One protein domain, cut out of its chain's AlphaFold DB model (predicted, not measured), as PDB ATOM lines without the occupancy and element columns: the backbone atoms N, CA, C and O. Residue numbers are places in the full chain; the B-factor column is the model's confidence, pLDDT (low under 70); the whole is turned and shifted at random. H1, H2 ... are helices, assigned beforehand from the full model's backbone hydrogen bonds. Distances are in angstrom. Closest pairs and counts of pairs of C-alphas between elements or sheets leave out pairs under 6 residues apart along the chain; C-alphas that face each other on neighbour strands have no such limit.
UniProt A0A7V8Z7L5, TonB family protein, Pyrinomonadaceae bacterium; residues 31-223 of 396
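This is residues 31 to 223 of the 396 residues of the protein "TonB family protein" of Pyrinomonadaceae bacterium (UniProt A0A7V8Z7L5). Eight helices stand nearly side by side in a flat slab, stepping across it in chain order from H1 at one end to H8 at the other. H1, H3, H5 and H7 make one row, H2, H4 and H6 zigzag along its other side, and residues 31 to 38 of H1 stick out. H1 to H7 are an up-and-down bundle, each helix running against the one before it. The printed part has 193 residues, is all helix with no named strand, and is compact, with a radius of gyration of the C-alphas of 18.4 A and spans of 64 by 41 by 22 A.

H1, residues 31 to 55, begins at C-alpha 31 (59.063, -96.464, 292.699) and measures 36.2 A. H2 is residues 59 to 72, H3 76 to 92 and H4 96 to 110. H5, residues 115 to 141, measures 39.1 A, and H6, residues 153 to 179, 39.2 A. H7 is residues 184 to 199; H8, residues 204 to 221, ends at C-alpha 221 (58.921, -46.320, 291.904).

H1 touches H2 with residues 43 to 54 alone, closest at the C-alphas of Ala 50 and Ala 62, 4.7 A. H3 and H5, the hubs, touch at Val 84 and Leu 124, closest C-alphas 5.3 A, the same way at a shallow tilt of 17 degrees. H7 and H8, a hairpin, touch at Glu 191 and Val 214, closest C-alphas 4.7 A. H1 and H8 are apart. Every O i to N i+4 pair is within hydrogen-bond range in H1 to H6 and H8; in H7, 11 of 12.

The C-alphas of Val 31 and Asp 204, the farthest apart, are 64.8 A apart. The printed part has no cut; H5 to H6 is the long link. Residues 31 to 38 and 113 are under pLDDT 70.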
ATOM      1  N   VAL A  31      59.657 -96.357 294.043       51.78
ATOM      2  CA  VAL A  31      59.063 -96.464 292.699       51.78
ATOM      3  C   VAL A  31      58.396 -95.154 292.286       51.78
ATOM      4  O   VAL A  31      58.597 -94.710 291.160       51.78
ATOM      5  N   VAL A  32      57.661 -94.489 293.184       55.34
ATOM      6  CA  VAL A  32      57.072 -93.164 292.912       55.34
ATOM      7  C   VAL A  32      58.162 -92.120 292.650       55.34
ATOM      8  O   VAL A  32      58.057 -91.381 291.673       55.34
ATOM      9  N   ALA A  33      59.243 -92.111 293.436       50.66
ATOM     10  CA  ALA A  33      60.376 -91.211 293.228       50.66
ATOM     11  C   ALA A  33      61.094 -91.471 291.889       50.66
ATOM     12  O   ALA A  33      61.365 -90.523 291.156       50.66
ATOM     13  N   GLN A  34      61.333 -92.737 291.522       47.19
ATOM     14  CA  GLN A  34      61.924 -93.093 290.223       47.19
ATOM     15  C   GLN A  34      61.016 -92.718 289.041       47.19
ATOM     16  O   GLN A  34      61.492 -92.243 288.006       47.19
ATOM     17  N   ASN A  35      59.698 -92.873 289.198       53.66
ATOM     18  CA  ASN A  35      58.728 -92.511 288.168       53.66
ATOM     19  C   ASN A  35      58.609 -90.979 288.015       53.66
ATOM     20  O   ASN A  35      58.456 -90.462 286.909       53.66
ATOM     21  N   GLN A  36      58.761 -90.219 289.104       57.81
ATOM     22  CA  GLN A  36      58.830 -88.755 289.056       57.81
ATOM     23  C   GLN A  36      60.112 -88.247 288.388       57.81
ATOM     24  O   GLN A  36      60.042 -87.331 287.574       57.81
ATOM     25  N   THR A  37      61.268 -88.865 288.633       60.75
ATOM     26  CA  THR A  37      62.507 -88.473 287.939       60.75
ATOM     27  C   THR A  37      62.444 -88.758 286.436       60.75
ATOM     28  O   THR A  37      62.812 -87.904 285.634       60.75
ATOM     29  N   ALA A  38      61.881 -89.905 286.035       58.06
ATOM     30  CA  ALA A  38      61.736 -90.260 284.623       58.06
ATOM     31  C   ALA A  38      60.761 -89.331 283.872       58.06
ATOM     32  O   ALA A  38      60.993 -88.990 282.711       58.06
ATOM     33  N   THR A  39      59.687 -88.884 284.533       72.00
ATOM     34  CA  THR A  39      58.715 -87.949 283.940       72.00
ATOM     35  C   THR A  39      59.272 -86.532 283.811       72.00
ATOM     36  O   THR A  39      59.031 -85.883 282.793       72.00
ATOM     37  N   VAL A  40      60.062 -86.055 284.779       72.50
ATOM     38  CA  VAL A  40      60.735 -84.746 284.688       72.50
ATOM     39  C   VAL A  40      61.750 -84.723 283.544       72.50
ATOM     40  O   VAL A  40      61.726 -83.786 282.741       72.50
ATOM     41  N   ASP A  41      62.575 -85.762 283.404       78.62
ATOM     42  CA  ASP A  41      63.549 -85.862 282.312       78.62
ATOM     43  C   ASP A  41      62.873 -85.910 280.932       78.62
ATOM     44  O   ASP A  41      63.333 -85.253 279.993       78.62
ATOM     45  N   ASP A  42      61.759 -86.640 280.790       83.56
ATOM     46  CA  ASP A  42      60.995 -86.667 279.535       83.56
ATOM     47  C   ASP A  42      60.392 -85.291 279.211       83.56
ATOM     48  O   ASP A  42      60.521 -84.792 278.089       83.56
ATOM     49  N   MET A  43      59.805 -84.615 280.205       81.81
ATOM     50  CA  MET A  43      59.272 -83.259 280.032       81.81
ATOM     51  C   MET A  43      60.362 -82.263 279.614       81.81
ATOM     52  O   MET A  43      60.140 -81.449 278.712       81.81
ATOM     53  N   GLN A  44      61.555 -82.344 280.207       85.81
ATOM     54  CA  GLN A  44      62.692 -81.499 279.834       85.81
ATOM     55  C   GLN A  44      63.163 -81.761 278.401       85.81
ATOM     56  O   GLN A  44      63.421 -80.810 277.659       85.81
ATOM     57  N   ARG A  45      63.233 -83.029 277.973       89.38
ATOM     58  CA  ARG A  45      63.588 -83.390 276.588       89.38
ATOM     59  C   ARG A  45      62.562 -82.868 275.588       89.38
ATOM     60  O   ARG A  45      62.949 -82.306 274.564       89.38
ATOM     61  N   ARG A  46      61.266 -82.988 275.891       89.12
ATOM     62  CA  ARG A  46      60.188 -82.438 275.050       89.12
ATOM     63  C   ARG A  46      60.258 -80.918 274.960       89.12
ATOM     64  O   ARG A  46      60.154 -80.372 273.866       89.12
ATOM     65  N   LEU A  47      60.514 -80.237 276.076       89.69
ATOM     66  CA  LEU A  47      60.706 -78.788 276.092       89.69
ATOM     67  C   LEU A  47      61.936 -78.362 275.273       89.69
ATOM     68  O   LEU A  47      61.868 -77.395 274.516       89.69
ATOM     69  N   ALA A  48      63.055 -79.082 275.394       90.56
ATOM     70  CA  ALA A  48      64.256 -78.828 274.602       90.56
ATOM     71  C   ALA A  48      63.994 -79.017 273.101       90.56
ATOM     72  O   ALA A  48      64.367 -78.161 272.297       90.56
ATOM     73  N   ARG A  49      63.274 -80.082 272.727       93.31
ATOM     74  CA  ARG A  49      62.831 -80.313 271.348       93.31
ATOM     75  C   ARG A  49      61.949 -79.170 270.849       93.31
ATOM     76  O   ARG A  49      62.234 -78.622 269.790       93.31
ATOM     77  N   ALA A  50      60.938 -78.760 271.607       92.00
ATOM     78  CA  ALA A  50      60.061 -77.667 271.203       92.00
ATOM     79  C   ALA A  50      60.817 -76.340 271.008       92.00
ATOM     80  O   ALA A  50      60.590 -75.639 270.026       92.00
ATOM     81  N   ARG A  51      61.781 -76.029 271.886       91.06
ATOM     82  CA  ARG A  51      62.676 -74.871 271.711       91.06
ATOM     83  C   ARG A  51      63.516 -74.977 270.443       91.06
ATOM     84  O   ARG A  51      63.683 -73.982 269.752       91.06
ATOM     85  N   SER A  52      64.021 -76.170 270.123       94.25
ATOM     86  CA  SER A  52      64.767 -76.388 268.878       94.25
ATOM     87  C   SER A  52      63.887 -76.197 267.640       94.25
ATOM     88  O   SER A  52      64.327 -75.559 266.692       94.25
ATOM     89  N   LEU A  53      62.630 -76.664 267.677       94.62
ATOM     90  CA  LEU A  53      61.653 -76.463 266.603       94.62
ATOM     91  C   LEU A  53      61.345 -74.977 266.395       94.62
ATOM     92  O   LEU A  53      61.326 -74.518 265.256       94.62
ATOM     93  N   ALA A  54      61.171 -74.224 267.486       91.44
ATOM     94  CA  ALA A  54      60.988 -72.779 267.416       91.44
ATOM     95  C   ALA A  54      62.217 -72.090 266.800       91.44
ATOM     96  O   ALA A  54      62.080 -71.302 265.873       91.44
ATOM     97  N   ALA A  55      63.425 -72.458 267.239       91.19
ATOM     98  CA  ALA A  55      64.670 -71.861 266.757       91.19
ATOM     99  C   ALA A  55      64.933 -72.079 265.254       91.19
ATOM    100  O   ALA A  55      65.593 -71.252 264.631       91.19
ATOM    101  N   ILE A  56      64.432 -73.171 264.668       95.19
ATOM    102  CA  ILE A  56      64.538 -73.438 263.222       95.19
ATOM    103  C   ILE A  56      63.350 -72.880 262.415       95.19
ATOM    104  O   ILE A  56      63.234 -73.175 261.228       95.19
ATOM    105  N   GLY A  57      62.450 -72.116 263.044       92.75
ATOM    106  CA  GLY A  57      61.282 -71.509 262.399       92.75
ATOM    107  C   GLY A  57      60.085 -72.447 262.206       92.75
ATOM    108  O   GLY A  57      59.089 -72.051 261.605       92.75
ATOM    109  N   ASN A  58      60.121 -73.677 262.732       96.75
ATOM    110  CA  ASN A  58      58.971 -74.588 262.699       96.75
ATOM    111  C   ASN A  58      58.013 -74.294 263.867       96.75
ATOM    112  O   ASN A  58      57.852 -75.085 264.804       96.75
ATOM    113  N   LEU A  59      57.407 -73.110 263.806       96.19
ATOM    114  CA  LEU A  59      56.625 -72.534 264.895       96.19
ATOM    115  C   LEU A  59      55.336 -73.322 265.173       96.19
ATOM    116  O   LEU A  59      54.971 -73.490 266.332       96.19
ATOM    117  N   ASP A  60      54.691 -73.891 264.151       96.50
ATOM    118  CA  ASP A  60      53.449 -74.660 264.330       96.50
ATOM    119  C   ASP A  60      53.672 -76.001 265.028       96.50
ATOM    120  O   ASP A  60      52.840 -76.446 265.824       96.50
ATOM    121  N   ALA A  61      54.782 -76.682 264.726       94.88
ATOM    122  CA  ALA A  61      55.152 -77.893 265.447       94.88
ATOM    123  C   ALA A  61      55.558 -77.559 266.887       94.88
ATOM    124  O   ALA A  61      55.100 -78.223 267.815       94.88
ATOM    125  N   ALA A  62      56.341 -76.491 267.080       96.12
ATOM    126  CA  ALA A  62      56.721 -76.023 268.409       96.12
ATOM    127  C   ALA A  62      55.492 -75.674 269.266       96.12
ATOM    128  O   ALA A  62      55.389 -76.136 270.400       96.12
ATOM    129  N   ALA A  63      54.535 -74.918 268.719       96.44
ATOM    130  CA  ALA A  63      53.304 -74.534 269.404       96.44
ATOM    131  C   ALA A  63      52.473 -75.755 269.825       96.44
ATOM    132  O   ALA A  63      52.058 -75.846 270.979       96.44
ATOM    133  N   ARG A  64      52.267 -76.723 268.922       95.44
ATOM    134  CA  ARG A  64      51.520 -77.957 269.228       95.44
ATOM    135  C   ARG A  64      52.198 -78.801 270.305       95.44
ATOM    136  O   ARG A  64      51.521 -79.257 271.230       95.44
ATOM    137  N   ASP A  65      53.514 -78.989 270.212       94.31
ATOM    138  CA  ASP A  65      54.280 -79.759 271.199       94.31
ATOM    139  C   ASP A  65      54.224 -79.093 272.583       94.31
ATOM    140  O   ASP A  65      54.006 -79.766 273.592       94.31
ATOM    141  N   LEU A  66      54.363 -77.764 272.639       95.38
ATOM    142  CA  LEU A  66      54.283 -77.005 273.887       95.38
ATOM    143  C   LEU A  66      52.877 -77.022 274.490       95.38
ATOM    144  O   LEU A  66      52.751 -77.181 275.699       95.38
ATOM    145  N   GLU A  67      51.823 -76.899 273.687       95.00
ATOM    146  CA  GLU A  67      50.444 -76.947 274.188       95.00
ATOM    147  C   GLU A  67      50.093 -78.343 274.727       95.00
ATOM    148  O   GLU A  67      49.487 -78.489 275.792       95.00
ATOM    149  N   THR A  68      50.577 -79.389 274.052       94.31
ATOM    150  CA  THR A  68      50.480 -80.771 274.541       94.31
ATOM    151  C   THR A  68      51.230 -80.932 275.864       94.31
ATOM    152  O   THR A  68      50.715 -81.525 276.809       94.31
ATOM    153  N   LEU A  69      52.434 -80.365 275.975       92.69
ATOM    154  CA  LEU A  69      53.219 -80.404 277.210       92.69
ATOM    155  C   LEU A  69      52.536 -79.630 278.350       92.69
ATOM    156  O   LEU A  69      52.525 -80.091 279.490       92.69
ATOM    157  N   ARG A  70      51.929 -78.479 278.044       92.25
ATOM    158  CA  ARG A  70      51.199 -77.637 279.000       92.25
ATOM    159  C   ARG A  70      49.986 -78.357 279.582       92.25
ATOM    160  O   ARG A  70      49.735 -78.247 280.777       92.25
ATOM    161  N   THR A  71      49.238 -79.061 278.737       91.94
ATOM    162  CA  THR A  71      48.017 -79.782 279.124       91.94
ATOM    163  C   THR A  71      48.318 -81.110 279.819       91.94
ATOM    164  O   THR A  71      47.604 -81.480 280.746       91.94
ATOM    165  N   ALA A  72      49.395 -81.798 279.429       90.19
ATOM    166  CA  ALA A  72      49.826 -83.044 280.060       90.19
ATOM    167  C   ALA A  72      50.515 -82.837 281.422       90.19
ATOM    168  O   ALA A  72      50.536 -83.753 282.246       90.19
ATOM    169  N   SER A  73      51.104 -81.661 281.666       88.38
ATOM    170  CA  SER A  73      51.846 -81.395 282.898       88.38
ATOM    171  C   SER A  73      50.930 -80.972 284.048       88.38
ATOM    172  O   SER A  73      50.161 -80.016 283.951       88.38
ATOM    173  N   THR A  74      51.057 -81.657 285.184       86.88
ATOM    174  CA  THR A  74      50.402 -81.280 286.446       86.88
ATOM    175  C   THR A  74      51.226 -80.279 287.256       86.88
ATOM    176  O   THR A  74      50.675 -79.558 288.091       86.88
ATOM    177  N   ASP A  75      52.525 -80.164 286.981       86.56
ATOM    178  CA  ASP A  75      53.418 -79.233 287.665       86.56
ATOM    179  C   ASP A  75      53.164 -77.793 287.188       86.56
ATOM    180  O   ASP A  75      53.163 -77.489 285.992       86.56
ATOM    181  N   ASN A  76      52.920 -76.885 288.134       85.75
ATOM    182  CA  ASN A  76      52.730 -75.468 287.838       85.75
ATOM    183  C   ASN A  76      54.016 -74.827 287.300       85.75
ATOM    184  O   ASN A  76      53.941 -74.052 286.354       85.75
ATOM    185  N   ALA A  77      55.187 -75.197 287.827       84.62
ATOM    186  CA  ALA A  77      56.458 -74.612 287.406       84.62
ATOM    187  C   ALA A  77      56.773 -74.946 285.940       84.62
ATOM    188  O   ALA A  77      57.162 -74.072 285.163       84.62
ATOM    189  N   VAL A  78      56.540 -76.197 285.532       87.69
ATOM    190  CA  VAL A  78      56.692 -76.619 284.131       87.69
ATOM    191  C   VAL A  78      55.692 -75.884 283.242       87.69
ATOM    192  O   VAL A  78      56.087 -75.335 282.214       87.69
ATOM    193  N   ARG A  79      54.416 -75.809 283.645       90.62
ATOM    194  CA  ARG A  79      53.391 -75.068 282.893       90.62
ATOM    195  C   ARG A  79      53.744 -73.591 282.724       90.62
ATOM    196  O   ARG A  79      53.531 -73.052 281.641       90.62
ATOM    197  N   ASP A  80      54.327 -72.957 283.736       89.75
ATOM    198  CA  ASP A  80      54.748 -71.556 283.680       89.75
ATOM    199  C   ASP A  80      55.925 -71.345 282.722       89.75
ATOM    200  O   ASP A  80      55.883 -70.449 281.877       89.75
ATOM    201  N   VAL A  81      56.939 -72.217 282.757       89.75
ATOM    202  CA  VAL A  81      58.043 -72.177 281.781       89.75
ATOM    203  C   VAL A  81      57.523 -72.388 280.357       89.75
ATOM    204  O   VAL A  81      57.933 -71.681 279.436       89.75
ATOM    205  N   VAL A  82      56.608 -73.339 280.166       94.06
ATOM    206  CA  VAL A  82      55.999 -73.625 278.860       94.06
ATOM    207  C   VAL A  82      55.193 -72.429 278.351       94.06
ATOM    208  O   VAL A  82      55.328 -72.080 277.182       94.06
ATOM    209  N   ARG A  83      54.429 -71.747 279.214       94.88
ATOM    210  CA  ARG A  83      53.693 -70.515 278.874       94.88
ATOM    211  C   ARG A  83      54.605 -69.412 278.346       94.88
ATOM    212  O   ARG A  83      54.280 -68.791 277.338       94.88
ATOM    213  N   VAL A  84      55.752 -69.190 278.990       92.94
ATOM    214  CA  VAL A  84      56.729 -68.176 278.553       92.94
ATOM    215  C   VAL A  84      57.282 -68.504 277.161       92.94
ATOM    216  O   VAL A  84      57.399 -67.613 276.322       92.94
ATOM    217  N   VAL A  85      57.575 -69.779 276.876       93.56
ATOM    218  CA  VAL A  85      58.044 -70.197 275.543       93.56
ATOM    219  C   VAL A  85      56.918 -70.113 274.504       93.56
ATOM    220  O   VAL A  85      57.139 -69.601 273.407       93.56
ATOM    221  N   LEU A  86      55.699 -70.541 274.844       96.19
ATOM    222  CA  LEU A  86      54.524 -70.394 273.977       96.19
ATOM    223  C   LEU A  86      54.279 -68.936 273.599       96.19
ATOM    224  O   LEU A  86      54.006 -68.657 272.437       96.19
ATOM    225  N   MET A  87      54.443 -68.007 274.542       96.81
ATOM    226  CA  MET A  87      54.323 -66.576 274.267       96.81
ATOM    227  C   MET A  87      55.298 -66.120 273.180       96.81
ATOM    228  O   MET A  87      54.886 -65.440 272.246       96.81
ATOM    229  N   SER A  88      56.576 -66.514 273.255       93.81
ATOM    230  CA  SER A  88      57.528 -66.184 272.184       93.81
ATOM    231  C   SER A  88      57.126 -66.785 270.838       93.81
ATOM    232  O   SER A  88      57.159 -66.075 269.840       93.81
ATOM    233  N   VAL A  89      56.674 -68.044 270.819       96.00
ATOM    234  CA  VAL A  89      56.251 -68.718 269.583       96.00
ATOM    235  C   VAL A  89      55.036 -68.020 268.970       96.00
ATOM    236  O   VAL A  89      55.056 -67.708 267.787       96.00
ATOM    237  N   TYR A  90      54.003 -67.705 269.756       97.25
ATOM    238  CA  TYR A  90      52.808 -67.019 269.254       97.25
ATOM    239  C   TYR A  90      53.114 -65.624 268.712       97.25
ATOM    240  O   TYR A  90      52.593 -65.253 267.664       97.25
ATOM    241  N   LEU A  91      53.989 -64.866 269.373       95.44
ATOM    242  CA  LEU A  91      54.380 -63.539 268.887       95.44
ATOM    243  C   LEU A  91      55.252 -63.603 267.633       95.44
ATOM    244  O   LEU A  91      55.157 -62.723 266.779       95.44
ATOM    245  N   GLU A  92      56.064 -64.647 267.486       93.44
ATOM    246  CA  GLU A  92      56.812 -64.889 266.255       93.44
ATOM    247  C   GLU A  92      55.887 -65.296 265.097       93.44
ATOM    248  O   GLU A  92      56.106 -64.876 263.963       93.44
ATOM    249  N   GLN A  93      54.799 -66.014 265.398       94.94
ATOM    250  CA  GLN A  93      53.719 -66.343 264.460       94.94
ATOM    251  C   GLN A  93      52.773 -65.173 264.149       94.94
ATOM    252  O   GLN A  93      51.841 -65.359 263.371       94.94
ATOM    253  N   THR A  94      52.953 -63.990 264.752       95.31
ATOM    254  CA  THR A  94      51.986 -62.865 264.701       95.31
ATOM    255  C   THR A  94      50.582 -63.218 265.212       95.31
ATOM    256  O   THR A  94      49.595 -62.557 264.897       95.31
ATOM    257  N   ASP A  95      50.471 -64.249 266.053       96.44
ATOM    258  CA  ASP A  95      49.208 -64.682 266.641       96.44
ATOM    259  C   ASP A  95      48.951 -63.983 267.981       96.44
ATOM    260  O   ASP A  95      49.069 -64.540 269.081       96.44
ATOM    261  N   TYR A  96      48.602 -62.703 267.880       97.00
ATOM    262  CA  TYR A  96      48.332 -61.858 269.040       97.00
ATOM    263  C   TYR A  96      47.078 -62.281 269.813       97.00
ATOM    264  O   TYR A  96      46.976 -62.004 271.009       97.00
ATOM    265  N   ALA A  97      46.143 -62.985 269.169       96.69
ATOM    266  CA  ALA A  97      44.935 -63.490 269.813       96.69
ATOM    267  C   ALA A  97      45.266 -64.606 270.814       96.69
ATOM    268  O   ALA A  97      44.853 -64.542 271.981       96.69
ATOM    269  N   ARG A  98      46.069 -65.599 270.402       97.19
ATOM    270  CA  ARG A  98      46.541 -66.653 271.310       97.19
ATOM    271  C   ARG A  98      47.492 -66.105 272.371       97.19
ATOM    272  O   ARG A  98      47.360 -66.472 273.538       97.19
ATOM    273  N   ALA A  99      48.383 -65.180 272.011       97.69
ATOM    274  CA  ALA A  99      49.243 -64.491 272.976       97.69
ATOM    275  C   ALA A  99      48.428 -63.745 274.052       97.69
ATOM    276  O   ALA A  99      48.662 -63.923 275.248       97.69
ATOM    277  N   GLY A 100      47.424 -62.963 273.645       97.62
ATOM    278  CA  GLY A 100      46.535 -62.242 274.557       97.62
ATOM    279  C   GLY A 100      45.734 -63.172 275.468       97.62
ATOM    280  O   GLY A 100      45.636 -62.919 276.666       97.62
ATOM    281  N   THR A 101      45.238 -64.290 274.933       97.25
ATOM    282  CA  THR A 101      44.533 -65.313 275.724       97.25
ATOM    283  C   THR A 101      45.441 -65.910 276.799       97.25
ATOM    284  O   THR A 101      45.046 -66.034 277.956       97.25
ATOM    285  N   LEU A 102      46.687 -66.228 276.441       95.75
ATOM    286  CA  LEU A 102      47.666 -66.790 277.368       95.75
ATOM    287  C   LEU A 102      48.033 -65.791 278.485       95.75
ATOM    288  O   LEU A 102      48.197 -66.184 279.642       95.75
ATOM    289  N   LEU A 103      48.100 -64.496 278.158       97.12
ATOM    290  CA  LEU A 103      48.280 -63.413 279.125       97.12
ATOM    291  C   LEU A 103      47.084 -63.300 280.091       97.12
ATOM    292  O   LEU A 103      47.276 -63.202 281.302       97.12
ATOM    293  N   ASP A 104      45.853 -63.358 279.574       96.69
ATOM    294  CA  ASP A 104      44.625 -63.319 280.381       96.69
ATOM    295  C   ASP A 104      44.509 -64.521 281.322       96.69
ATOM    296  O   ASP A 104      44.098 -64.378 282.475       96.69
ATOM    297  N   GLU A 105      44.873 -65.715 280.853       94.31
ATOM    298  CA  GLU A 105      44.923 -66.922 281.677       94.31
ATOM    299  C   GLU A 105      45.892 -66.757 282.852       94.31
ATOM    300  O   GLU A 105      45.515 -66.997 284.002       94.31
ATOM    301  N   ALA A 106      47.121 -66.309 282.583       94.06
ATOM    302  CA  ALA A 106      48.117 -66.074 283.626       94.06
ATOM    303  C   ALA A 106      47.659 -64.990 284.615       94.06
ATOM    304  O   ALA A 106      47.792 -65.155 285.829       94.06
ATOM    305  N   PHE A 107      47.050 -63.915 284.109       95.38
ATOM    306  CA  PHE A 107      46.491 -62.851 284.935       95.38
ATOM    307  C   PHE A 107      45.382 -63.362 285.863       95.38
ATOM    308  O   PHE A 107      45.379 -63.039 287.049       95.38
ATOM    309  N   LYS A 108      44.472 -64.206 285.361       93.31
ATOM    310  CA  LYS A 108      43.419 -64.836 286.174       93.31
ATOM    311  C   LYS A 108      43.999 -65.771 287.234       93.31
ATOM    312  O   LYS A 108      43.527 -65.762 288.366       93.31
ATOM    313  N   MET A 109      45.027 -66.551 286.898       89.31
ATOM    314  CA  MET A 109      45.672 -67.465 287.852       89.31
ATOM    315  C   MET A 109      46.366 -66.729 289.000       89.31
ATOM    316  O   MET A 109      46.385 -67.243 290.118       89.31
ATOM    317  N   ARG A 110      46.870 -65.509 288.766       89.94
ATOM    318  CA  ARG A 110      47.391 -64.635 289.832       89.94
ATOM    319  C   ARG A 110      46.364 -64.417 290.947       89.94
ATOM    320  O   ARG A 110      46.724 -64.446 292.121       89.94
ATOM    321  N   ASN A 111      45.089 -64.233 290.594       78.06
ATOM    322  CA  ASN A 111      44.028 -63.902 291.553       78.06
ATOM    323  C   ASN A 111      43.785 -65.004 292.596       78.06
ATOM    324  O   ASN A 111      43.180 -64.730 293.628       78.06
ATOM    325  N   ALA A 112      44.307 -66.217 292.389       77.31
ATOM    326  CA  ALA A 112      44.309 -67.278 293.397       77.31
ATOM    327  C   ALA A 112      45.248 -67.001 294.600       77.31
ATOM    328  O   ALA A 112      45.448 -67.891 295.421       77.31
ATOM    329  N   GLN A 113      45.844 -65.802 294.698       64.94
ATOM    330  CA  GLN A 113      46.791 -65.369 295.743       64.94
ATOM    331  C   GLN A 113      48.032 -66.265 295.884       64.94
ATOM    332  O   GLN A 113      48.665 -66.324 296.936       64.94
ATOM    333  N   ASN A 114      48.416 -66.949 294.807       77.88
ATOM    334  CA  ASN A 114      49.641 -67.733 294.782       77.88
ATOM    335  C   ASN A 114      50.819 -66.838 294.362       77.88
ATOM    336  O   ASN A 114      50.819 -66.254 293.272       77.88
ATOM    337  N   GLU A 115      51.839 -66.750 295.217       84.62
ATOM    338  CA  GLU A 115      53.060 -65.986 294.943       84.62
ATOM    339  C   GLU A 115      53.743 -66.462 293.650       84.62
ATOM    340  O   GLU A 115      54.163 -65.646 292.828       84.62
ATOM    341  N   ASN A 116      53.765 -67.776 293.405       86.38
ATOM    342  CA  ASN A 116      54.354 -68.344 292.192       86.38
ATOM    343  C   ASN A 116      53.572 -67.942 290.937       86.38
ATOM    344  O   ASN A 116      54.181 -67.535 289.952       86.38
ATOM    345  N   ALA A 117      52.236 -67.965 290.989       88.31
ATOM    346  CA  ALA A 117      51.399 -67.536 289.866       88.31
ATOM    347  C   ALA A 117      51.571 -66.037 289.567       88.31
ATOM    348  O   ALA A 117      51.548 -65.618 288.410       88.31
ATOM    349  N   THR A 118      51.804 -65.231 290.606       91.00
ATOM    350  CA  THR A 118      52.094 -63.800 290.457       91.00
ATOM    351  C   THR A 118      53.426 -63.564 289.761       91.00
ATOM    352  O   THR A 118      53.484 -62.826 288.778       91.00
ATOM    353  N   ARG A 119      54.485 -64.247 290.203       90.88
ATOM    354  CA  ARG A 119      55.799 -64.191 289.548       90.88
ATOM    355  C   ARG A 119      55.729 -64.684 288.101       90.88
ATOM    356  O   ARG A 119      56.312 -64.058 287.220       90.88
ATOM    357  N   ALA A 120      54.988 -65.762 287.847       91.25
ATOM    358  CA  ALA A 120      54.787 -66.307 286.509       91.25
ATOM    359  C   ALA A 120      54.087 -65.307 285.578       91.25
ATOM    360  O   ALA A 120      54.527 -65.127 284.444       91.25
ATOM    361  N   PHE A 121      53.055 -64.606 286.064       95.31
ATOM    362  CA  PHE A 121      52.407 -63.531 285.314       95.31
ATOM    363  C   PHE A 121      53.398 -62.423 284.930       95.31
ATOM    364  O   PHE A 121      53.479 -62.064 283.758       95.31
ATOM    365  N   PHE A 122      54.184 -61.911 285.882       95.69
ATOM    366  CA  PHE A 122      55.153 -60.846 285.594       95.69
ATOM    367  C   PHE A 122      56.264 -61.299 284.642       95.69
ATOM    368  O   PHE A 122      56.633 -60.551 283.738       95.69
ATOM    369  N   ALA A 123      56.760 -62.530 284.792       92.38
ATOM    370  CA  ALA A 123      57.739 -63.104 283.871       92.38
ATOM    371  C   ALA A 123      57.177 -63.206 282.446       92.38
ATOM    372  O   ALA A 123      57.840 -62.831 281.479       92.38
ATOM    373  N   LEU A 124      55.933 -63.668 282.321       95.94
ATOM    374  CA  LEU A 124      55.239 -63.774 281.048       95.94
ATOM    375  C   LEU A 124      54.994 -62.399 280.411       95.94
ATOM    376  O   LEU A 124      55.297 -62.214 279.237       95.94
ATOM    377  N   ALA A 125      54.487 -61.432 281.179       97.56
ATOM    378  CA  ALA A 125      54.257 -60.072 280.705       97.56
ATOM    379  C   ALA A 125      55.569 -59.401 280.268       97.56
ATOM    380  O   ALA A 125      55.629 -58.816 279.189       97.56
ATOM    381  N   GLY A 126      56.644 -59.556 281.046       95.88
ATOM    382  CA  GLY A 126      57.977 -59.082 280.671       95.88
ATOM    383  C   GLY A 126      58.486 -59.718 279.373       95.88
ATOM    384  O   GLY A 126      59.031 -59.020 278.516       95.88
ATOM    385  N   GLN A 127      58.248 -61.020 279.175       94.00
ATOM    386  CA  GLN A 127      58.573 -61.694 277.917       94.00
ATOM    387  C   GLN A 127      57.774 -61.117 276.744       94.00
ATOM    388  O   GLN A 127      58.356 -60.876 275.688       94.00
ATOM    389  N   THR A 128      56.479 -60.840 276.923       97.44
ATOM    390  CA  THR A 128      55.648 -60.172 275.912       97.44
ATOM    391  C   THR A 128      56.260 -58.842 275.482       97.44
ATOM    392  O   THR A 128      56.430 -58.605 274.287       97.44
ATOM    393  N   LEU A 129      56.661 -57.996 276.439       97.69
ATOM    394  CA  LEU A 129      57.283 -56.703 276.139       97.69
ATOM    395  C   LEU A 129      58.592 -56.861 275.360       97.69
ATOM    396  O   LEU A 129      58.829 -56.141 274.390       97.69
ATOM    397  N   ASN A 130      59.436 -57.813 275.759       95.38
ATOM    398  CA  ASN A 130      60.701 -58.073 275.083       95.38
ATOM    399  C   ASN A 130      60.494 -58.566 273.640       95.38
ATOM    400  O   ASN A 130      61.125 -58.050 272.720       95.38
ATOM    401  N   SER A 131      59.574 -59.507 273.431       93.88
ATOM    402  CA  SER A 131      59.231 -60.017 272.100       93.88
ATOM    403  C   SER A 131      58.660 -58.920 271.197       93.88
ATOM    404  O   SER A 131      59.058 -58.817 270.039       93.88
ATOM    405  N   VAL A 132      57.787 -58.050 271.722       96.38
ATOM    406  CA  VAL A 132      57.271 -56.901 270.960       96.38
ATOM    407  C   VAL A 132      58.413 -55.970 270.559       96.38
ATOM    408  O   VAL A 132      58.518 -55.626 269.387       96.38
ATOM    409  N   ARG A 133      59.332 -55.616 271.470       95.81
ATOM    410  CA  ARG A 133      60.512 -54.800 271.114       95.81
ATOM    411  C   ARG A 133      61.328 -55.433 269.999       95.81
ATOM    412  O   ARG A 133      61.662 -54.745 269.043       95.81
ATOM    413  N   GLN A 134      61.626 -56.726 270.104       93.50
ATOM    414  CA  GLN A 134      62.360 -57.452 269.065       93.50
ATOM    415  C   GLN A 134      61.634 -57.395 267.720       93.50
ATOM    416  O   GLN A 134      62.273 -57.190 266.691       93.50
ATOM    417  N   HIS A 135      60.305 -57.514 267.724       93.50
ATOM    418  CA  HIS A 135      59.506 -57.372 266.515       93.50
ATOM    419  C   HIS A 135      59.661 -55.968 265.909       93.50
ATOM    420  O   HIS A 135      59.980 -55.842 264.728       93.50
ATOM    421  N   LEU A 136      59.524 -54.916 266.717       93.12
ATOM    422  CA  LEU A 136      59.689 -53.532 266.261       93.12
ATOM    423  C   LEU A 136      61.100 -53.247 265.735       93.12
ATOM    424  O   LEU A 136      61.252 -52.549 264.736       93.12
ATOM    425  N   GLU A 137      62.133 -53.813 266.358       92.69
ATOM    426  CA  GLU A 137      63.503 -53.697 265.853       92.69
ATOM    427  C   GLU A 137      63.660 -54.327 264.465       92.69
ATOM    428  O   GLU A 137      64.362 -53.766 263.629       92.69
ATOM    429  N   ARG A 138      62.963 -55.431 264.156       91.81
ATOM    430  CA  ARG A 138      62.990 -55.998 262.795       91.81
ATOM    431  C   ARG A 138      62.454 -55.013 261.758       91.81
ATOM    432  O   ARG A 138      63.090 -54.847 260.725       91.81
ATOM    433  N   TYR A 139      61.350 -54.318 262.039       91.69
ATOM    434  CA  TYR A 139      60.841 -53.266 261.146       91.69
ATOM    435  C   TYR A 139      61.885 -52.167 260.912       91.69
ATOM    436  O   TYR A 139      62.147 -51.799 259.766       91.69
ATOM    437  N   ARG A 140      62.543 -51.704 261.982       90.62
ATOM    438  CA  ARG A 140      63.605 -50.687 261.897       90.62
ATOM    439  C   ARG A 140      64.806 -51.164 261.083       90.62
ATOM    440  O   ARG A 140      65.338 -50.396 260.287       90.62
ATOM    441  N   LEU A 141      65.211 -52.425 261.240       91.94
ATOM    442  CA  LEU A 141      66.309 -53.028 260.476       91.94
ATOM    443  C   LEU A 141      66.011 -53.107 258.973       91.94
ATOM    444  O   LEU A 141      66.934 -53.002 258.172       91.94
ATOM    445  N   TYR A 142      64.739 -53.235 258.590       92.88
ATOM    446  CA  TYR A 142      64.303 -53.154 257.193       92.88
ATOM    447  C   TYR A 142      64.076 -51.716 256.698       92.88
ATOM    448  O   TYR A 142      63.615 -51.525 255.576       92.88
ATOM    449  N   GLY A 143      64.404 -50.700 257.504       89.31
ATOM    450  CA  GLY A 143      64.256 -49.290 257.136       89.31
ATOM    451  C   GLY A 143      62.815 -48.778 257.166       89.31
ATOM    452  O   GLY A 143      62.533 -47.736 256.582       89.31
ATOM    453  N   LEU A 144      61.898 -49.491 257.827       89.25
ATOM    454  CA  LEU A 144      60.490 -49.111 257.911       89.25
ATOM    455  C   LEU A 144      60.249 -48.194 259.116       89.25
ATOM    456  O   LEU A 144      60.503 -48.570 260.265       89.25
ATOM    457  N   ASP A 145      59.714 -46.998 258.862       86.56
ATOM    458  CA  ASP A 145      59.274 -46.082 259.916       86.56
ATOM    459  C   ASP A 145      57.873 -46.455 260.408       86.56
ATOM    460  O   ASP A 145      56.868 -46.081 259.816       86.56
ATOM    461  N   ILE A 146      57.815 -47.140 261.550       87.81
ATOM    462  CA  ILE A 146      56.590 -47.620 262.210       87.81
ATOM    463  C   ILE A 146      55.597 -46.485 262.544       87.81
ATOM    464  O   ILE A 146      54.405 -46.738 262.736       87.81
ATOM    465  N   THR A 147      56.074 -45.240 262.646       83.62
ATOM    466  CA  THR A 147      55.235 -44.062 262.926       83.62
ATOM    467  C   THR A 147      54.781 -43.328 261.667       83.62
ATOM    468  O   THR A 147      53.870 -42.500 261.738       83.62
ATOM    469  N   GLY A 148      55.377 -43.651 260.521       77.06
ATOM    470  CA  GLY A 148      55.086 -43.029 259.242       77.06
ATOM    471  C   GLY A 148      53.751 -43.480 258.650       77.06
ATOM    472  O   GLY A 148      53.269 -44.595 258.861       77.06
ATOM    473  N   SER A 149      53.161 -42.613 257.830       74.44
ATOM    474  CA  SER A 149      51.936 -42.903 257.076       74.44
ATOM    475  C   SER A 149      52.154 -43.826 255.871       74.44
ATOM    476  O   SER A 149      51.189 -44.108 255.165       74.44
ATOM    477  N   ASP A 150      53.389 -44.273 255.620       81.81
ATOM    478  CA  ASP A 150      53.797 -45.041 254.431       81.81
ATOM    479  C   ASP A 150      53.931 -46.558 254.686       81.81
ATOM    480  O   ASP A 150      54.315 -47.324 253.811       81.81
ATOM    481  N   LEU A 151      53.580 -47.044 255.883       88.25
ATOM    482  CA  LEU A 151      53.562 -48.491 256.139       88.25
ATOM    483  C   LEU A 151      52.531 -49.196 255.249       88.25
ATOM    484  O   LEU A 151      51.411 -48.706 255.111       88.25
ATOM    485  N   ALA A 152      52.848 -50.384 254.740       92.38
ATOM    486  CA  ALA A 152      51.862 -51.254 254.098       92.38
ATOM    487  C   ALA A 152      50.712 -51.617 255.064       92.38
ATOM    488  O   ALA A 152      50.885 -51.604 256.287       92.38
ATOM    489  N   ALA A 153      49.528 -51.935 254.533       92.38
ATOM    490  CA  ALA A 153      48.328 -52.195 255.337       92.38
ATOM    491  C   ALA A 153      48.508 -53.377 256.308       92.38
ATOM    492  O   ALA A 153      48.023 -53.343 257.443       92.38
ATOM    493  N   GLU A 154      49.260 -54.390 255.889       91.88
ATOM    494  CA  GLU A 154      49.623 -55.569 256.669       91.88
ATOM    495  C   GLU A 154      50.486 -55.176 257.873       91.88
ATOM    496  O   GLU A 154      50.166 -55.524 259.008       91.88
ATOM    497  N   ALA A 155      51.523 -54.363 257.644       93.12
ATOM    498  CA  ALA A 155      52.399 -53.858 258.697       93.12
ATOM    499  C   ALA A 155      51.651 -52.951 259.686       93.12
ATOM    500  O   ALA A 155      51.867 -53.032 260.893       93.12
ATOM    501  N   ARG A 156      50.729 -52.102 259.204       92.50
ATOM    502  CA  ARG A 156      49.877 -51.285 260.090       92.50
ATOM    503  C   ARG A 156      49.027 -52.164 260.995       92.50
ATOM    504  O   ARG A 156      48.954 -51.900 262.193       92.50
ATOM    505  N   THR A 157      48.422 -53.203 260.421       94.69
ATOM    506  CA  THR A 157      47.578 -54.155 261.151       94.69
ATOM    507  C   THR A 157      48.381 -54.882 262.225       94.69
ATOM    508  O   THR A 157      47.960 -54.935 263.376       94.69
ATOM    509  N   ASP A 158      49.563 -55.386 261.879       95.38
ATOM    510  CA  ASP A 158      50.474 -56.059 262.808       95.38
ATOM    511  C   ASP A 158      50.887 -55.140 263.976       95.38
ATOM    512  O   ASP A 158      50.761 -55.496 265.151       95.38
ATOM    513  N   VAL A 159      51.268 -53.896 263.672       94.94
ATOM    514  CA  VAL A 159      51.584 -52.872 264.680       94.94
ATOM    515  C   VAL A 159      50.370 -52.539 265.556       94.94
ATOM    516  O   VAL A 159      50.519 -52.343 266.763       94.94
ATOM    517  N   ASP A 160      49.161 -52.501 264.996       95.56
ATOM    518  CA  ASP A 160      47.924 -52.301 265.757       95.56
ATOM    519  C   ASP A 160      47.612 -53.447 266.720       95.56
ATOM    520  O   ASP A 160      47.167 -53.208 267.850       95.56
ATOM    521  N   GLN A 161      47.894 -54.684 266.319       97.44
ATOM    522  CA  GLN A 161      47.765 -55.836 267.203       97.44
ATOM    523  C   GLN A 161      48.813 -55.795 268.326       97.44
ATOM    524  O   GLN A 161      48.467 -56.012 269.490       97.44
ATOM    525  N   MET A 162      50.060 -55.406 268.027       97.19
ATOM    526  CA  MET A 162      51.081 -55.162 269.055       97.19
ATOM    527  C   MET A 162      50.655 -54.069 270.044       97.19
ATOM    528  O   MET A 162      50.791 -54.258 271.253       97.19
ATOM    529  N   ARG A 163      50.100 -52.943 269.563       96.94
ATOM    530  CA  ARG A 163      49.544 -51.882 270.429       96.94
ATOM    531  C   ARG A 163      48.468 -52.441 271.354       96.94
ATOM    532  O   ARG A 163      48.557 -52.239 272.561       96.94
ATOM    533  N   SER A 164      47.508 -53.176 270.800       97.88
ATOM    534  CA  SER A 164      46.397 -53.767 271.558       97.88
ATOM    535  C   SER A 164      46.893 -54.735 272.639       97.88
ATOM    536  O   SER A 164      46.386 -54.744 273.761       97.88
ATOM    537  N   LEU A 165      47.928 -55.526 272.335       98.19
ATOM    538  CA  LEU A 165      48.538 -56.435 273.302       98.19
ATOM    539  C   LEU A 165      49.280 -55.688 274.422       98.19
ATOM    540  O   LEU A 165      49.146 -56.053 275.589       98.19
ATOM    541  N   LEU A 166      50.030 -54.631 274.097       98.31
ATOM    542  CA  LEU A 166      50.691 -53.781 275.096       98.31
ATOM    543  C   LEU A 166      49.676 -53.082 276.005       98.31
ATOM    544  O   LEU A 166      49.859 -53.046 277.219       98.31
ATOM    545  N   GLU A 167      48.596 -52.553 275.433       97.94
ATOM    546  CA  GLU A 167      47.515 -51.903 276.178       97.94
ATOM    547  C   GLU A 167      46.840 -52.877 277.148       97.94
ATOM    548  O   GLU A 167      46.548 -52.512 278.287       97.94
ATOM    549  N   ARG A 168      46.693 -54.148 276.757       98.50
ATOM    550  CA  ARG A 168      46.230 -55.209 277.657       98.50
ATOM    551  C   ARG A 168      47.188 -55.446 278.829       98.50
ATOM    552  O   ARG A 168      46.726 -55.547 279.962       98.50
ATOM    553  N   VAL A 169      48.502 -55.506 278.584       98.44
ATOM    554  CA  VAL A 169      49.515 -55.628 279.656       98.44
ATOM    555  C   VAL A 169      49.435 -54.435 280.613       98.44
ATOM    556  O   VAL A 169      49.457 -54.622 281.829       98.44
ATOM    557  N   VAL A 170      49.300 -53.216 280.077       98.31
ATOM    558  CA  VAL A 170      49.123 -51.996 280.879       98.31
ATOM    559  C   VAL A 170      47.873 -52.104 281.744       98.31
ATOM    560  O   VAL A 170      47.949 -51.867 282.945       98.31
ATOM    561  N   GLU A 171      46.733 -52.485 281.174       98.06
ATOM    562  CA  GLU A 171      45.475 -52.554 281.921       98.06
ATOM    563  C   GLU A 171      45.541 -53.577 283.063       98.06
ATOM    564  O   GLU A 171      45.164 -53.295 284.202       98.06
ATOM    565  N   GLN A 172      46.133 -54.740 282.800       97.69
ATOM    566  CA  GLN A 172      46.382 -55.752 283.822       97.69
ATOM    567  C   GLN A 172      47.315 -55.235 284.927       97.69
ATOM    568  O   GLN A 172      47.035 -55.401 286.117       97.69
ATOM    569  N   ALA A 173      48.402 -54.554 284.567       96.88
ATOM    570  CA  ALA A 173      49.318 -53.978 285.543       96.88
ATOM    571  C   ALA A 173      48.663 -52.838 286.354       96.88
ATOM    572  O   ALA A 173      48.891 -52.733 287.562       96.88
ATOM    573  N   ARG A 174      47.774 -52.038 285.742       96.50
ATOM    574  CA  ARG A 174      46.947 -51.040 286.445       96.50
ATOM    575  C   ARG A 174      46.007 -51.691 287.448       96.50
ATOM    576  O   ARG A 174      45.922 -51.195 288.568       96.50
ATOM    577  N   SER A 175      45.356 -52.795 287.083       95.88
ATOM    578  CA  SER A 175      44.505 -53.566 287.996       95.88
ATOM    579  C   SER A 175      45.293 -54.089 289.199       95.88
ATOM    580  O   SER A 175      44.852 -53.954 290.334       95.88
ATOM    581  N   ILE A 176      46.498 -54.628 288.992       94.25
ATOM    582  CA  ILE A 176      47.339 -55.089 290.113       94.25
ATOM    583  C   ILE A 176      47.742 -53.912 291.007       94.25
ATOM    584  O   ILE A 176      47.742 -54.014 292.235       94.25
ATOM    585  N   ARG A 177      48.071 -52.770 290.396       92.56
ATOM    586  CA  ARG A 177      48.427 -51.543 291.114       92.56
ATOM    587  C   ARG A 177      47.247 -50.955 291.893       92.56
ATOM    588  O   ARG A 177      47.473 -50.358 292.942       92.56
ATOM    589  N   SER A 178      46.012 -51.077 291.406       92.88
ATOM    590  CA  SER A 178      44.829 -50.585 292.122       92.88
ATOM    591  C   SER A 178      44.488 -51.465 293.327       92.88
ATOM    592  O   SER A 178      44.124 -50.931 294.372       92.88
ATOM    593  N   GLU A 179      44.690 -52.782 293.218       91.81
ATOM    594  CA  GLU A 179      44.565 -53.733 294.330       91.81
ATOM    595  C   GLU A 179      45.631 -53.497 295.410       91.81
ATOM    596  O   GLU A 179      45.322 -53.461 296.602       91.81
ATOM    597  N   ASN A 180      46.891 -53.309 295.003       89.56
ATOM    598  CA  ASN A 180      47.997 -53.014 295.908       89.56
ATOM    599  C   ASN A 180      48.856 -51.853 295.373       89.56
ATOM    600  O   ASN A 180      49.792 -52.076 294.599       89.56
ATOM    601  N   PRO A 181      48.623 -50.614 295.855       87.06
ATOM    602  CA  PRO A 181      49.376 -49.436 295.420       87.06
ATOM    603  C   PRO A 181      50.877 -49.469 295.725       87.06
ATOM    604  O   PRO A 181      51.610 -48.642 295.187       87.06
ATOM    605  N   ARG A 182      51.333 -50.380 296.598       86.56
ATOM    606  CA  ARG A 182      52.751 -50.588 296.934       86.56
ATOM    607  C   ARG A 182      53.407 -51.695 296.106       86.56
ATOM    608  O   ARG A 182      54.562 -52.026 296.353       86.56
ATOM    609  N   ASN A 183      52.691 -52.294 295.154       91.06
ATOM    610  CA  ASN A 183      53.261 -53.309 294.280       91.06
ATOM    611  C   ASN A 183      54.241 -52.660 293.285       91.06
ATOM    612  O   ASN A 183      53.840 -52.013 292.308       91.06
ATOM    613  N   MET A 184      55.537 -52.819 293.563       91.31
ATOM    614  CA  MET A 184      56.609 -52.254 292.741       91.31
ATOM    615  C   MET A 184      56.728 -52.965 291.393       91.31
ATOM    616  O   MET A 184      56.942 -52.288 290.393       91.31
ATOM    617  N   ASP A 185      56.491 -54.278 291.333       93.62
ATOM    618  CA  ASP A 185      56.538 -55.046 290.081       93.62
ATOM    619  C   ASP A 185      55.471 -54.561 289.092       93.62
ATOM    620  O   ASP A 185      55.743 -54.388 287.906       93.62
ATOM    621  N   ALA A 186      54.268 -54.248 289.584       95.12
ATOM    622  CA  ALA A 186      53.206 -53.659 288.771       95.12
ATOM    623  C   ALA A 186      53.578 -52.262 288.253       95.12
ATOM    624  O   ALA A 186      53.307 -51.939 287.099       95.12
ATOM    625  N   SER A 187      54.222 -51.441 289.086       95.06
ATOM    626  CA  SER A 187      54.670 -50.103 288.679       95.06
ATOM    627  C   SER A 187      55.816 -50.170 287.663       95.06
ATOM    628  O   SER A 187      55.800 -49.426 286.687       95.06
ATOM    629  N   ALA A 188      56.756 -51.103 287.834       96.06
ATOM    630  CA  ALA A 188      57.836 -51.359 286.884       96.06
ATOM    631  C   ALA A 188      57.299 -51.883 285.544       96.06
ATOM    632  O   ALA A 188      57.691 -51.393 284.487       96.06
ATOM    633  N   LEU A 189      56.349 -52.824 285.581       97.50
ATOM    634  CA  LEU A 189      55.701 -53.337 284.376       97.50
ATOM    635  C   LEU A 189      54.945 -52.232 283.623       97.50
ATOM    636  O   LEU A 189      54.998 -52.191 282.395       97.50
ATOM    637  N   LEU A 190      54.276 -51.319 284.337       97.50
ATOM    638  CA  LEU A 190      53.600 -50.167 283.734       97.50
ATOM    639  C   LEU A 190      54.566 -49.196 283.072       97.50
ATOM    640  O   LEU A 190      54.308 -48.786 281.942       97.50
ATOM    641  N   GLU A 191      55.658 -48.838 283.752       97.38
ATOM    642  CA  GLU A 191      56.690 -47.977 283.171       97.38
ATOM    643  C   GLU A 191      57.196 -48.574 281.854       97.38
ATOM    644  O   GLU A 191      57.261 -47.888 280.832       97.38
ATOM    645  N   ASP A 192      57.509 -49.867 281.878       98.06
ATOM    646  CA  ASP A 192      58.119 -50.556 280.754       98.06
ATOM    647  C   ASP A 192      57.137 -50.724 279.579       98.06
ATOM    648  O   ASP A 192      57.460 -50.387 278.435       98.06
ATOM    649  N   ALA A 193      55.905 -51.168 279.852       98.12
ATOM    650  CA  ALA A 193      54.865 -51.356 278.840       98.12
ATOM    651  C   ALA A 193      54.415 -50.027 278.211       98.12
ATOM    652  O   ALA A 193      54.342 -49.916 276.983       98.12
ATOM    653  N   ALA A 194      54.173 -48.995 279.029       97.75
ATOM    654  CA  ALA A 194      53.826 -47.660 278.542       97.75
ATOM    655  C   ALA A 194      54.993 -47.018 277.771       97.75
ATOM    656  O   ALA A 194      54.776 -46.317 276.776       97.75
ATOM    657  N   GLY A 195      56.236 -47.310 278.165       97.69
ATOM    658  CA  GLY A 195      57.437 -46.905 277.442       97.69
ATOM    659  C   GLY A 195      57.466 -47.461 276.019       97.69
ATOM    660  O   GLY A 195      57.626 -46.700 275.064       97.69
ATOM    661  N   VAL A 196      57.218 -48.766 275.846       97.19
ATOM    662  CA  VAL A 196      57.113 -49.370 274.503       97.19
ATOM    663  C   VAL A 196      55.939 -48.771 273.732       97.19
ATOM    664  O   VAL A 196      56.097 -48.392 272.570       97.19
ATOM    665  N   ARG A 197      54.780 -48.602 274.377       97.19
ATOM    666  CA  ARG A 197      53.581 -48.054 273.731       97.19
ATOM    667  C   ARG A 197      53.751 -46.604 273.260       97.19
ATOM    668  O   ARG A 197      53.176 -46.238 272.233       97.19
ATOM    669  N   THR A 198      54.600 -45.824 273.930       96.19
ATOM    670  CA  THR A 198      55.008 -44.470 273.510       96.19
ATOM    671  C   THR A 198      55.735 -44.489 272.160       96.19
ATOM    672  O   THR A 198      55.534 -43.593 271.340       96.19
ATOM    673  N   THR A 199      56.545 -45.522 271.888       93.75
ATOM    674  CA  THR A 199      57.244 -45.675 270.593       93.75
ATOM    675  C   THR A 199      56.303 -46.027 269.441       93.75
ATOM    676  O   THR A 199      56.642 -45.807 268.284       93.75
ATOM    677  N   LEU A 200      55.111 -46.533 269.768       94.06
ATOM    678  CA  LEU A 200      54.056 -46.910 268.830       94.06
ATOM    679  C   LEU A 200      52.920 -45.885 268.757       94.06
ATOM    680  O   LEU A 200      51.835 -46.216 268.273       94.06
ATOM    681  N   ALA A 201      53.139 -44.672 269.265       93.31
ATOM    682  CA  ALA A 201      52.116 -43.640 269.322       93.31
ATOM    683  C   ALA A 201      51.543 -43.314 267.935       93.31
ATOM    684  O   ALA A 201      52.289 -43.133 266.973       93.31
ATOM    685  N   ARG A 202      50.213 -43.206 267.850       90.12
ATOM    686  CA  ARG A 202      49.501 -42.864 266.605       90.12
ATOM    687  C   ARG A 202      49.555 -41.373 266.273       90.12
ATOM    688  O   ARG A 202      49.375 -40.985 265.126       90.12
ATOM    689  N   SER A 203      49.737 -40.539 267.290       92.00
ATOM    690  CA  SER A 203      49.763 -39.082 267.192       92.00
ATOM    691  C   SER A 203      50.562 -38.491 268.349       92.00
ATOM    692  O   SER A 203      50.884 -39.188 269.315       92.00
ATOM    693  N   ASP A 204      50.843 -37.192 268.295       92.50
ATOM    694  CA  ASP A 204      51.509 -36.490 269.398       92.50
ATOM    695  C   ASP A 204      50.663 -36.484 270.675       92.50
ATOM    696  O   ASP A 204      51.200 -36.609 271.776       92.50
ATOM    697  N   ALA A 205      49.335 -36.414 270.539       94.62
ATOM    698  CA  ALA A 205      48.414 -36.513 271.669       94.62
ATOM    699  C   ALA A 205      48.451 -37.909 272.315       94.62
ATOM    700  O   ALA A 205      48.523 -38.012 273.540       94.62
ATOM    701  N   ASP A 206      48.466 -38.975 271.502       94.81
ATOM    702  CA  ASP A 206      48.637 -40.354 271.984       94.81
ATOM    703  C   ASP A 206      50.002 -40.503 272.677       94.81
ATOM    704  O   ASP A 206      50.088 -40.993 273.801       94.81
ATOM    705  N   ARG A 207      51.076 -39.976 272.073       95.50
ATOM    706  CA  ARG A 207      52.424 -39.999 272.661       95.50
ATOM    707  C   ARG A 207      52.462 -39.308 274.022       95.50
ATOM    708  O   ARG A 207      53.026 -39.858 274.963       95.50
ATOM    709  N   ALA A 208      51.850 -38.130 274.139       96.00
ATOM    710  CA  ALA A 208      51.791 -37.381 275.388       96.00
ATOM    711  C   ALA A 208      51.013 -38.133 276.481       96.00
ATOM    712  O   ALA A 208      51.403 -38.086 277.648       96.00
ATOM    713  N   LEU A 209      49.941 -38.848 276.120       97.25
ATOM    714  CA  LEU A 209      49.194 -39.694 277.053       97.25
ATOM    715  C   LEU A 209      50.092 -40.794 277.631       97.25
ATOM    716  O   LEU A 209      50.190 -40.924 278.852       97.25
ATOM    717  N   TRP A 210      50.807 -41.533 276.781       97.00
ATOM    718  CA  TRP A 210      51.687 -42.615 277.236       97.00
ATOM    719  C   TRP A 210      52.914 -42.110 278.001       97.00
ATOM    720  O   TRP A 210      53.306 -42.716 278.996       97.00
ATOM    721  N   GLN A 211      53.471 -40.953 277.629       97.44
ATOM    722  CA  GLN A 211      54.545 -40.307 278.392       97.44
ATOM    723  C   GLN A 211      54.111 -39.929 279.813       97.44
ATOM    724  O   GLN A 211      54.900 -40.065 280.750       97.44
ATOM    725  N   ARG A 212      52.864 -39.477 279.994       96.81
ATOM    726  CA  ARG A 212      52.307 -39.206 281.330       96.81
ATOM    727  C   ARG A 212      52.169 -40.484 282.151       96.81
ATOM    728  O   ARG A 212      52.500 -40.460 283.332       96.81
ATOM    729  N   GLU A 213      51.743 -41.588 281.538       96.31
ATOM    730  CA  GLU A 213      51.664 -42.885 282.228       96.31
ATOM    731  C   GLU A 213      53.051 -43.351 282.702       96.31
ATOM    732  O   GLU A 213      53.210 -43.738 283.858       96.31
ATOM    733  N   VAL A 214      54.076 -43.240 281.846       97.25
ATOM    734  CA  VAL A 214      55.473 -43.536 282.215       97.25
ATOM    735  C   VAL A 214      55.931 -42.656 283.381       97.25
ATOM    736  O   VAL A 214      56.573 -43.144 284.312       97.25
ATOM    737  N   ALA A 215      55.603 -41.363 283.355       95.62
ATOM    738  CA  ALA A 215      55.969 -40.436 284.421       95.62
ATOM    739  C   ALA A 215      55.301 -40.785 285.766       95.62
ATOM    740  O   ALA A 215      55.989 -40.795 286.788       95.62
ATOM    741  N   ASP A 216      54.005 -41.126 285.776       94.31
ATOM    742  CA  ASP A 216      53.299 -41.575 286.991       94.31
ATOM    743  C   ASP A 216      53.903 -42.875 287.547       94.31
ATOM    744  O   ASP A 216      54.162 -42.978 288.749       94.31
ATOM    745  N   ALA A 217      54.199 -43.847 286.678       93.38
ATOM    746  CA  ALA A 217      54.840 -45.096 287.080       93.38
ATOM    747  C   ALA A 217      56.216 -44.854 287.732       93.38
ATOM    748  O   ALA A 217      56.477 -45.346 288.834       93.38
ATOM    749  N   ARG A 218      57.058 -44.008 287.120       94.06
ATOM    750  CA  ARG A 218      58.373 -43.616 287.666       94.06
ATOM    751  C   ARG A 218      58.275 -42.902 289.003       94.06
ATOM    752  O   ARG A 218      59.047 -43.199 289.911       94.06
ATOM    753  N   GLN A 219      57.335 -41.969 289.138       91.50
ATOM    754  CA  GLN A 219      57.150 -41.229 290.384       91.50
ATOM    755  C   GLN A 219      56.832 -42.173 291.551       91.50
ATOM    756  O   GLN A 219      57.311 -41.962 292.664       91.50
ATOM    757  N   ARG A 220      56.060 -43.234 291.299       88.12
ATOM    758  CA  ARG A 220      55.726 -44.246 292.311       88.12
ATOM    759  C   ARG A 220      56.913 -45.129 292.669       88.12
ATOM    760  O   ARG A 220      57.147 -45.357 293.851       88.12
ATOM    761  N   LEU A 221      57.687 -45.561 291.676       88.62
ATOM    762  CA  LEU A 221      58.921 -46.320 291.904       88.62
ATOM    763  C   LEU A 221      59.948 -45.514 292.714       88.62
ATOM    764  O   LEU A 221      60.651 -46.073 293.550       88.62
ATOM    765  N   ALA A 222      59.993 -44.195 292.511       86.44
ATOM    766  CA  ALA A 222      60.865 -43.284 293.247       86.44
ATOM    767  C   ALA A 222      60.378 -42.950 294.671       86.44
ATOM    768  O   ALA A 222      61.141 -42.371 295.443       86.44
ATOM    769  N   ALA A 223      59.139 -43.297 295.046       75.38
ATOM    770  CA  ALA A 223      58.535 -42.927 296.328       75.38
ATOM    771  C   ALA A 223      58.267 -44.123 297.275       75.38
ATOM    772  O   ALA A 223      57.133 -44.262 297.745       75.38
TER     773      ALA A 223